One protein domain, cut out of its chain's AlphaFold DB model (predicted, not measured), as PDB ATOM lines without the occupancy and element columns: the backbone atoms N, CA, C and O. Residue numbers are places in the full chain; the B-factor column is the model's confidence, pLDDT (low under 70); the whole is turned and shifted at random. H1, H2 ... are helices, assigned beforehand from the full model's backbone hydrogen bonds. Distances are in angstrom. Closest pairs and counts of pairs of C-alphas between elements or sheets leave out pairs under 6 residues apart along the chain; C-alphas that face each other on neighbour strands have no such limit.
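Overview. This is residues 322 to 377 of the 397 residues of the protein "TonB-dependent receptor" of Gemmatimonadales bacterium (UniProt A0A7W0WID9). Two helices, H1 and H2, cross each other at a steep angle, and the looped link between them, residues 334 to 358, makes a head at one end of the domain. Inside this head, residues 338 to 339 pair briefly with residues 356 to 357, antiparallel. The printed part has 56 residues, with H1 then H2 and no named strand: all helix, compact, radius of gyration of the C-alphas 11.2 A, spans 32 by 21 by 17 A.

Along the chain. H1, residues 322 to 333, begins at C-alpha 322 (107.674, 120.786, 135.215) and is 16.9 A long. H2, residues 359 to 375, is 23.8 A long and ends at C-alpha 375 (104.802, 123.553, 127.146).

Arrangement. H1 and H2 touch, their closest C-alphas being those of Ala 327 and Tyr 367, 5.0 A apart. They run opposite ways at a steep tilt of 52 degrees. Every O i to N i+4 pair is within hydrogen-bond range in H1, and 11 of 13 in H2.

Size, cuts and confidence. The farthest C-alphas, those of Asp 354 and Arg 377, are 33.4 A apart. The printed part has no cut; the link from H1 to H2 is long. Residues 376 to 377 have pLDDT under 70.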
ATOM      1  N   ALA A 322     108.463 121.604 136.134       83.25
ATOM      2  CA  ALA A 322     107.674 120.786 135.215       83.25
ATOM      3  C   ALA A 322     108.379 120.614 133.863       83.25
ATOM      4  O   ALA A 322     108.367 119.510 133.319       83.25
ATOM      5  N   ILE A 323     109.021 121.672 133.360       88.56
ATOM      6  CA  ILE A 323     109.842 121.640 132.143       88.56
ATOM      7  C   ILE A 323     110.997 120.654 132.309       88.56
ATOM      8  O   ILE A 323     111.174 119.779 131.466       88.56
ATOM      9  N   LEU A 324     111.740 120.750 133.415       92.00
ATOM     10  CA  LEU A 324     112.880 119.878 133.689       92.00
ATOM     11  C   LEU A 324     112.459 118.415 133.819       92.00
ATOM     12  O   LEU A 324     113.107 117.555 133.242       92.00
ATOM     13  N   ARG A 325     111.339 118.115 134.491       90.56
ATOM     14  CA  ARG A 325     110.827 116.733 134.563       90.56
ATOM     15  C   ARG A 325     110.454 116.169 133.193       90.56
ATOM     16  O   ARG A 325     110.716 114.999 132.934       90.56
ATOM     17  N   LEU A 326     109.845 116.984 132.328       88.69
ATOM     18  CA  LEU A 326     109.500 116.569 130.968       88.69
ATOM     19  C   LEU A 326     110.765 116.325 130.132       88.69
ATOM     20  O   LEU A 326     110.859 115.301 129.459       88.69
ATOM     21  N   ALA A 327     111.743 117.227 130.223       92.88
ATOM     22  CA  ALA A 327     113.036 117.081 129.562       92.88
ATOM     23  C   ALA A 327     113.777 115.826 130.045       92.88
ATOM     24  O   ALA A 327     114.253 115.055 129.221       92.88
ATOM     25  N   GLU A 328     113.791 115.563 131.356       94.31
ATOM     26  CA  GLU A 328     114.414 114.372 131.943       94.31
ATOM     27  C   GLU A 328     113.768 113.087 131.420       94.31
ATOM     28  O   GLU A 328     114.467 112.169 131.006       94.31
ATOM     29  N   SER A 329     112.432 113.028 131.371       92.94
ATOM     30  CA  SER A 329     111.734 111.855 130.829       92.94
ATOM     31  C   SER A 329     112.006 111.627 129.339       92.94
ATOM     32  O   SER A 329     112.086 110.485 128.884       92.94
ATOM     33  N   ALA A 330     112.165 112.710 128.575       91.38
ATOM     34  CA  ALA A 330     112.453 112.642 127.150       91.38
ATOM     35  C   ALA A 330     113.899 112.189 126.908       91.38
ATOM     36  O   ALA A 330     114.117 111.263 126.136       91.38
ATOM     37  N   TYR A 331     114.861 112.754 127.641       92.38
ATOM     38  CA  TYR A 331     116.262 112.337 127.591       92.38
ATOM     39  C   TYR A 331     116.442 110.877 128.023       92.38
ATOM     40  O   TYR A 331     117.116 110.112 127.345       92.38
ATOM     41  N   ALA A 332     115.783 110.447 129.105       92.75
ATOM     42  CA  ALA A 332     115.870 109.067 129.586       92.75
ATOM     43  C   ALA A 332     115.309 108.036 128.592       92.75
ATOM     44  O   ALA A 332     115.731 106.884 128.604       92.75
ATOM     45  N   SER A 333     114.355 108.438 127.745       91.81
ATOM     46  CA  SER A 333     113.820 107.578 126.682       91.81
ATOM     47  C   SER A 333     114.613 107.663 125.379       91.81
ATOM     48  O   SER A 333     114.532 106.728 124.589       91.81
ATOM     49  N   HIS A 334     115.358 108.751 125.172       90.31
ATOM     50  CA  HIS A 334     116.078 109.040 123.934       90.31
ATOM     51  C   HIS A 334     117.488 109.622 124.196       90.31
ATOM     52  O   HIS A 334     117.750 110.792 123.892       90.31
ATOM     53  N   PRO A 335     118.414 108.862 124.810       90.75
ATOM     54  CA  PRO A 335     119.768 109.340 125.091       90.75
ATOM     55  C   PRO A 335     120.717 109.227 123.883       90.75
ATOM     56  O   PRO A 335     121.922 109.404 124.043       90.75
ATOM     57  N   GLU A 336     120.214 108.869 122.698       91.75
ATOM     58  CA  GLU A 336     121.037 108.629 121.516       91.75
ATOM     59  C   GLU A 336     121.767 109.876 120.998       91.75
ATOM     60  O   GLU A 336     121.229 110.985 120.963       91.75
ATOM     61  N   THR A 337     122.994 109.654 120.529       92.81
ATOM     62  CA  THR A 337     123.816 110.660 119.854       92.81
ATOM     63  C   THR A 337     123.158 111.126 118.557       92.81
ATOM     64  O   THR A 337     122.655 110.316 117.772       92.81
ATOM     65  N   ILE A 338     123.199 112.434 118.294       91.94
ATOM     66  CA  ILE A 338     122.669 113.029 117.063       91.94
ATOM     67  C   ILE A 338     123.844 113.414 116.153       91.94
ATOM     68  O   ILE A 338     124.562 114.353 116.488       91.94
ATOM     69  N   PRO A 339     124.040 112.741 115.007       94.50
ATOM     70  CA  PRO A 339     125.124 113.067 114.082       94.50
ATOM     71  C   PRO A 339     124.800 114.309 113.238       94.50
ATOM     72  O   PRO A 339     123.621 114.638 113.052       94.50
ATOM     73  N   TYR A 340     125.829 114.962 112.691       92.25
ATOM     74  CA  TYR A 340     125.731 116.168 111.857       92.25
ATOM     75  C   TYR A 340     124.718 116.050 110.708       92.25
ATOM     76  O   TYR A 340     124.005 117.007 110.399       92.25
ATOM     77  N   GLU A 341     124.597 114.873 110.089       92.50
ATOM     78  CA  GLU A 341     123.678 114.638 108.970       92.50
ATOM     79  C   GLU A 341     122.199 114.608 109.394       92.50
ATOM     80  O   GLU A 341     121.297 114.662 108.553       92.50
ATOM     81  N   SER A 342     121.914 114.509 110.694       91.94
ATOM     82  CA  SER A 342     120.551 114.452 111.210       91.94
ATOM     83  C   SER A 342     119.847 115.801 111.099       91.94
ATOM     84  O   SER A 342     120.348 116.834 111.535       91.94
ATOM     85  N   ALA A 343     118.581 115.791 110.673       90.38
ATOM     86  CA  ALA A 343     117.725 116.983 110.696       90.38
ATOM     87  C   ALA A 343     117.526 117.574 112.112       90.38
ATOM     88  O   ALA A 343     117.071 118.716 112.263       90.38
ATOM     89  N   ARG A 344     117.833 116.789 113.156       86.81
ATOM     90  CA  ARG A 344     117.771 117.206 114.561       86.81
ATOM     91  C   ARG A 344     119.056 117.884 115.045       86.81
ATOM     92  O   ARG A 344     119.005 118.507 116.101       86.81
ATOM     93  N   TYR A 345     120.158 117.799 114.296       91.31
ATOM     94  CA  TYR A 345     121.421 118.420 114.675       91.31
ATOM     95  C   TYR A 345     121.280 119.949 114.749       91.31
ATOM     96  O   TYR A 345     120.516 120.597 114.013       91.31
ATOM     97  N   ARG A 346     121.992 120.535 115.708       91.25
ATOM     98  CA  ARG A 346     122.029 121.969 115.977       91.25
ATOM     99  C   ARG A 346     123.470 122.340 116.277       91.25
ATOM    100  O   ARG A 346     123.944 122.067 117.368       91.25
ATOM    101  N   GLN A 347     124.110 123.039 115.343       89.75
ATOM    102  CA  GLN A 347     125.498 123.490 115.488       89.75
ATOM    103  C   GLN A 347     125.731 124.307 116.770       89.75
ATOM    104  O   GLN A 347     126.808 124.288 117.334       89.75
ATOM    105  N   SER A 348     124.712 125.019 117.263       89.19
ATOM    106  CA  SER A 348     124.808 125.787 118.509       89.19
ATOM    107  C   SER A 348     124.870 124.937 119.786       89.19
ATOM    108  O   SER A 348     125.030 125.509 120.858       89.19
ATOM    109  N   ALA A 349     124.607 123.633 119.697       90.38
ATOM    110  CA  ALA A 349     124.616 122.706 120.828       90.38
ATOM    111  C   ALA A 349     125.851 121.789 120.843       90.38
ATOM    112  O   ALA A 349     126.048 121.112 121.842       90.38
ATOM    113  N   ASP A 350     126.636 121.787 119.762       91.06
ATOM    114  CA  ASP A 350     127.896 121.054 119.611       91.06
ATOM    115  C   ASP A 350     129.002 121.931 120.210       91.06
ATOM    116  O   ASP A 350     129.369 122.967 119.641       91.06
ATOM    117  N   LEU A 351     129.399 121.619 121.442       90.88
ATOM    118  CA  LEU A 351     130.278 122.471 122.241       90.88
ATOM    119  C   LEU A 351     131.754 122.195 121.955       90.88
ATOM    120  O   LEU A 351     132.578 123.095 122.147       90.88
ATOM    121  N   ASP A 352     132.086 120.984 121.511       91.31
ATOM    122  CA  ASP A 352     133.451 120.560 121.203       91.31
ATOM    123  C   ASP A 352     133.784 120.581 119.698       91.31
ATOM    124  O   ASP A 352     134.961 120.581 119.326       91.31
ATOM    125  N   GLY A 353     132.776 120.745 118.840       89.56
ATOM    126  CA  GLY A 353     132.907 120.912 117.398       89.56
ATOM    127  C   GLY A 353     133.210 119.612 116.659       89.56
ATOM    128  O   GLY A 353     133.782 119.670 115.565       89.56
ATOM    129  N   ASP A 354     132.887 118.457 117.242       91.62
ATOM    130  CA  ASP A 354     133.214 117.144 116.686       91.62
ATOM    131  C   ASP A 354     132.211 116.654 115.617       91.62
ATOM    132  O   ASP A 354     132.460 115.657 114.929       91.62
ATOM    133  N   GLY A 355     131.110 117.390 115.411       90.00
ATOM    134  CA  GLY A 355     130.062 117.050 114.451       90.00
ATOM    135  C   GLY A 355     129.020 116.068 114.993       90.00
ATOM    136  O   GLY A 355     128.184 115.574 114.230       90.00
ATOM    137  N   TYR A 356     129.020 115.794 116.290       92.38
ATOM    138  CA  TYR A 356     128.037 114.980 116.982       92.38
ATOM    139  C   TYR A 356     127.468 115.768 118.162       92.38
ATOM    140  O   TYR A 356     128.081 116.668 118.704       92.38
ATOM    141  N   LEU A 357     126.228 115.465 118.536       91.56
ATOM    142  CA  LEU A 357     125.676 115.915 119.811       91.56
ATOM    143  C   LEU A 357     125.559 114.697 120.697       91.56
ATOM    144  O   LEU A 357     124.726 113.820 120.427       91.56
ATOM    145  N   SER A 358     126.398 114.624 121.719       90.81
ATOM    146  CA  SER A 358     126.534 113.432 122.539       90.81
ATOM    147  C   SER A 358     126.536 113.742 124.032       90.81
ATOM    148  O   SER A 358     126.847 114.834 124.502       90.81
ATOM    149  N   GLY A 359     126.118 112.747 124.813       90.25
ATOM    150  CA  GLY A 359     126.084 112.871 126.261       90.25
ATOM    151  C   GLY A 359     125.110 113.936 126.772       90.25
ATOM    152  O   GLY A 359     124.327 114.555 126.048       90.25
ATOM    153  N   ARG A 360     125.112 114.117 128.093       92.62
ATOM    154  CA  ARG A 360     124.128 114.973 128.760       92.62
ATOM    155  C   ARG A 360     124.373 116.455 128.495       92.62
ATOM    156  O   ARG A 360     123.408 117.207 128.416       92.62
ATOM    157  N   GLU A 361     125.627 116.879 128.403       91.19
ATOM    158  CA  GLU A 361     125.980 118.301 128.337       91.19
ATOM    159  C   GLU A 361     125.476 118.964 127.049       91.19
ATOM    160  O   GLU A 361     124.980 120.088 127.105       91.19
ATOM    161  N   GLU A 362     125.470 118.231 125.934       91.94
ATOM    162  CA  GLU A 362     125.047 118.738 124.624       91.94
ATOM    163  C   GLU A 362     123.583 118.413 124.302       91.94
ATOM    164  O   GLU A 362     122.828 119.263 123.818       91.94
ATOM    165  N   LEU A 363     123.125 117.195 124.629       92.56
ATOM    166  CA  LEU A 363     121.757 116.765 124.320       92.56
ATOM    167  C   LEU A 363     120.719 117.358 125.279       92.56
ATOM    168  O   LEU A 363     119.616 117.723 124.862       92.56
ATOM    169  N   PHE A 364     121.023 117.461 126.576       93.31
ATOM    170  CA  PHE A 364     120.024 117.865 127.571       93.31
ATOM    171  C   PHE A 364     119.492 119.295 127.366       93.31
ATOM    172  O   PHE A 364     118.272 119.479 127.458       93.31
ATOM    173  N   PRO A 365     120.314 120.309 127.024       92.44
ATOM    174  CA  PRO A 365     119.812 121.639 126.681       92.44
ATOM    175  C   PRO A 365     118.796 121.633 125.530       92.44
ATOM    176  O   PRO A 365     117.822 122.392 125.578       92.44
ATOM    177  N   LEU A 366     118.957 120.749 124.537       91.19
ATOM    178  CA  LEU A 366     117.984 120.583 123.453       91.19
ATOM    179  C   LEU A 366     116.664 120.000 123.955       91.19
ATOM    180  O   LEU A 366     115.601 120.493 123.577       91.19
ATOM    181  N   TYR A 367     116.708 119.011 124.852       91.94
ATOM    182  CA  TYR A 367     115.505 118.471 125.491       91.94
ATOM    183  C   TYR A 367     114.790 119.507 126.360       91.94
ATOM    184  O   TYR A 367     113.561 119.581 126.337       91.94
ATOM    185  N   VAL A 368     115.528 120.355 127.080       92.69
ATOM    186  CA  VAL A 368     114.949 121.465 127.851       92.69
ATOM    187  C   VAL A 368     114.302 122.496 126.925       92.69
ATOM    188  O   VAL A 368     113.178 122.929 127.189       92.69
ATOM    189  N   ALA A 369     114.959 122.867 125.823       88.56
ATOM    190  CA  ALA A 369     114.389 123.767 124.822       88.56
ATOM    191  C   ALA A 369     113.121 123.172 124.185       88.56
ATOM    192  O   ALA A 369     112.087 123.837 124.131       88.56
ATOM    193  N   ALA A 370     113.150 121.892 123.811       87.44
ATOM    194  CA  ALA A 370     111.995 121.180 123.274       87.44
ATOM    195  C   ALA A 370     110.845 121.090 124.291       87.44
ATOM    196  O   ALA A 370     109.689 121.317 123.934       87.44
ATOM    197  N   ALA A 371     111.136 120.821 125.567       88.12
ATOM    198  CA  ALA A 371     110.144 120.806 126.640       88.12
ATOM    199  C   ALA A 371     109.532 122.200 126.868       88.12
ATOM    200  O   ALA A 371     108.317 122.319 127.066       88.12
ATOM    201  N   ARG A 372     110.332 123.270 126.788       86.06
ATOM    202  CA  ARG A 372     109.844 124.659 126.814       86.06
ATOM    203  C   ARG A 372     108.939 124.949 125.622       86.06
ATOM    204  O   ARG A 372     107.835 125.447 125.819       86.06
ATOM    205  N   ASP A 373     109.322 124.572 124.411       81.38
ATOM    206  CA  ASP A 373     108.508 124.776 123.204       81.38
ATOM    207  C   ASP A 373     107.216 123.948 123.210       81.38
ATOM    208  O   ASP A 373     106.155 124.405 122.772       81.38
ATOM    209  N   PHE A 374     107.269 122.735 123.755       79.56
ATOM    210  CA  PHE A 374     106.102 121.879 123.929       79.56
ATOM    211  C   PHE A 374     105.116 122.470 124.945       79.56
ATOM    212  O   PHE A 374     103.902 122.456 124.730       79.56
ATOM    213  N   THR A 375     105.626 123.032 126.044       75.06
ATOM    214  CA  THR A 375     104.802 123.553 127.146       75.06
ATOM    215  C   THR A 375     104.364 125.011 126.986       75.06
ATOM    216  O   THR A 375     103.367 125.401 127.600       75.06
ATOM    217  N   SER A 376     105.046 125.803 126.157       66.19
ATOM    218  CA  SER A 376     104.825 127.250 125.982       66.19
ATOM    219  C   SER A 376     103.690 127.624 125.019       66.19
ATOM    220  O   SER A 376     103.389 128.808 124.841       66.19
ATOM    221  N   ARG A 377     103.006 126.657 124.392       55.59
ATOM    222  CA  ARG A 377     102.013 126.977 123.352       55.59
ATOM    223  C   ARG A 377     100.774 127.720 123.890       55.59
ATOM    224  O   ARG A 377      99.925 127.162 124.582       55.59
TER     225      ARG A 377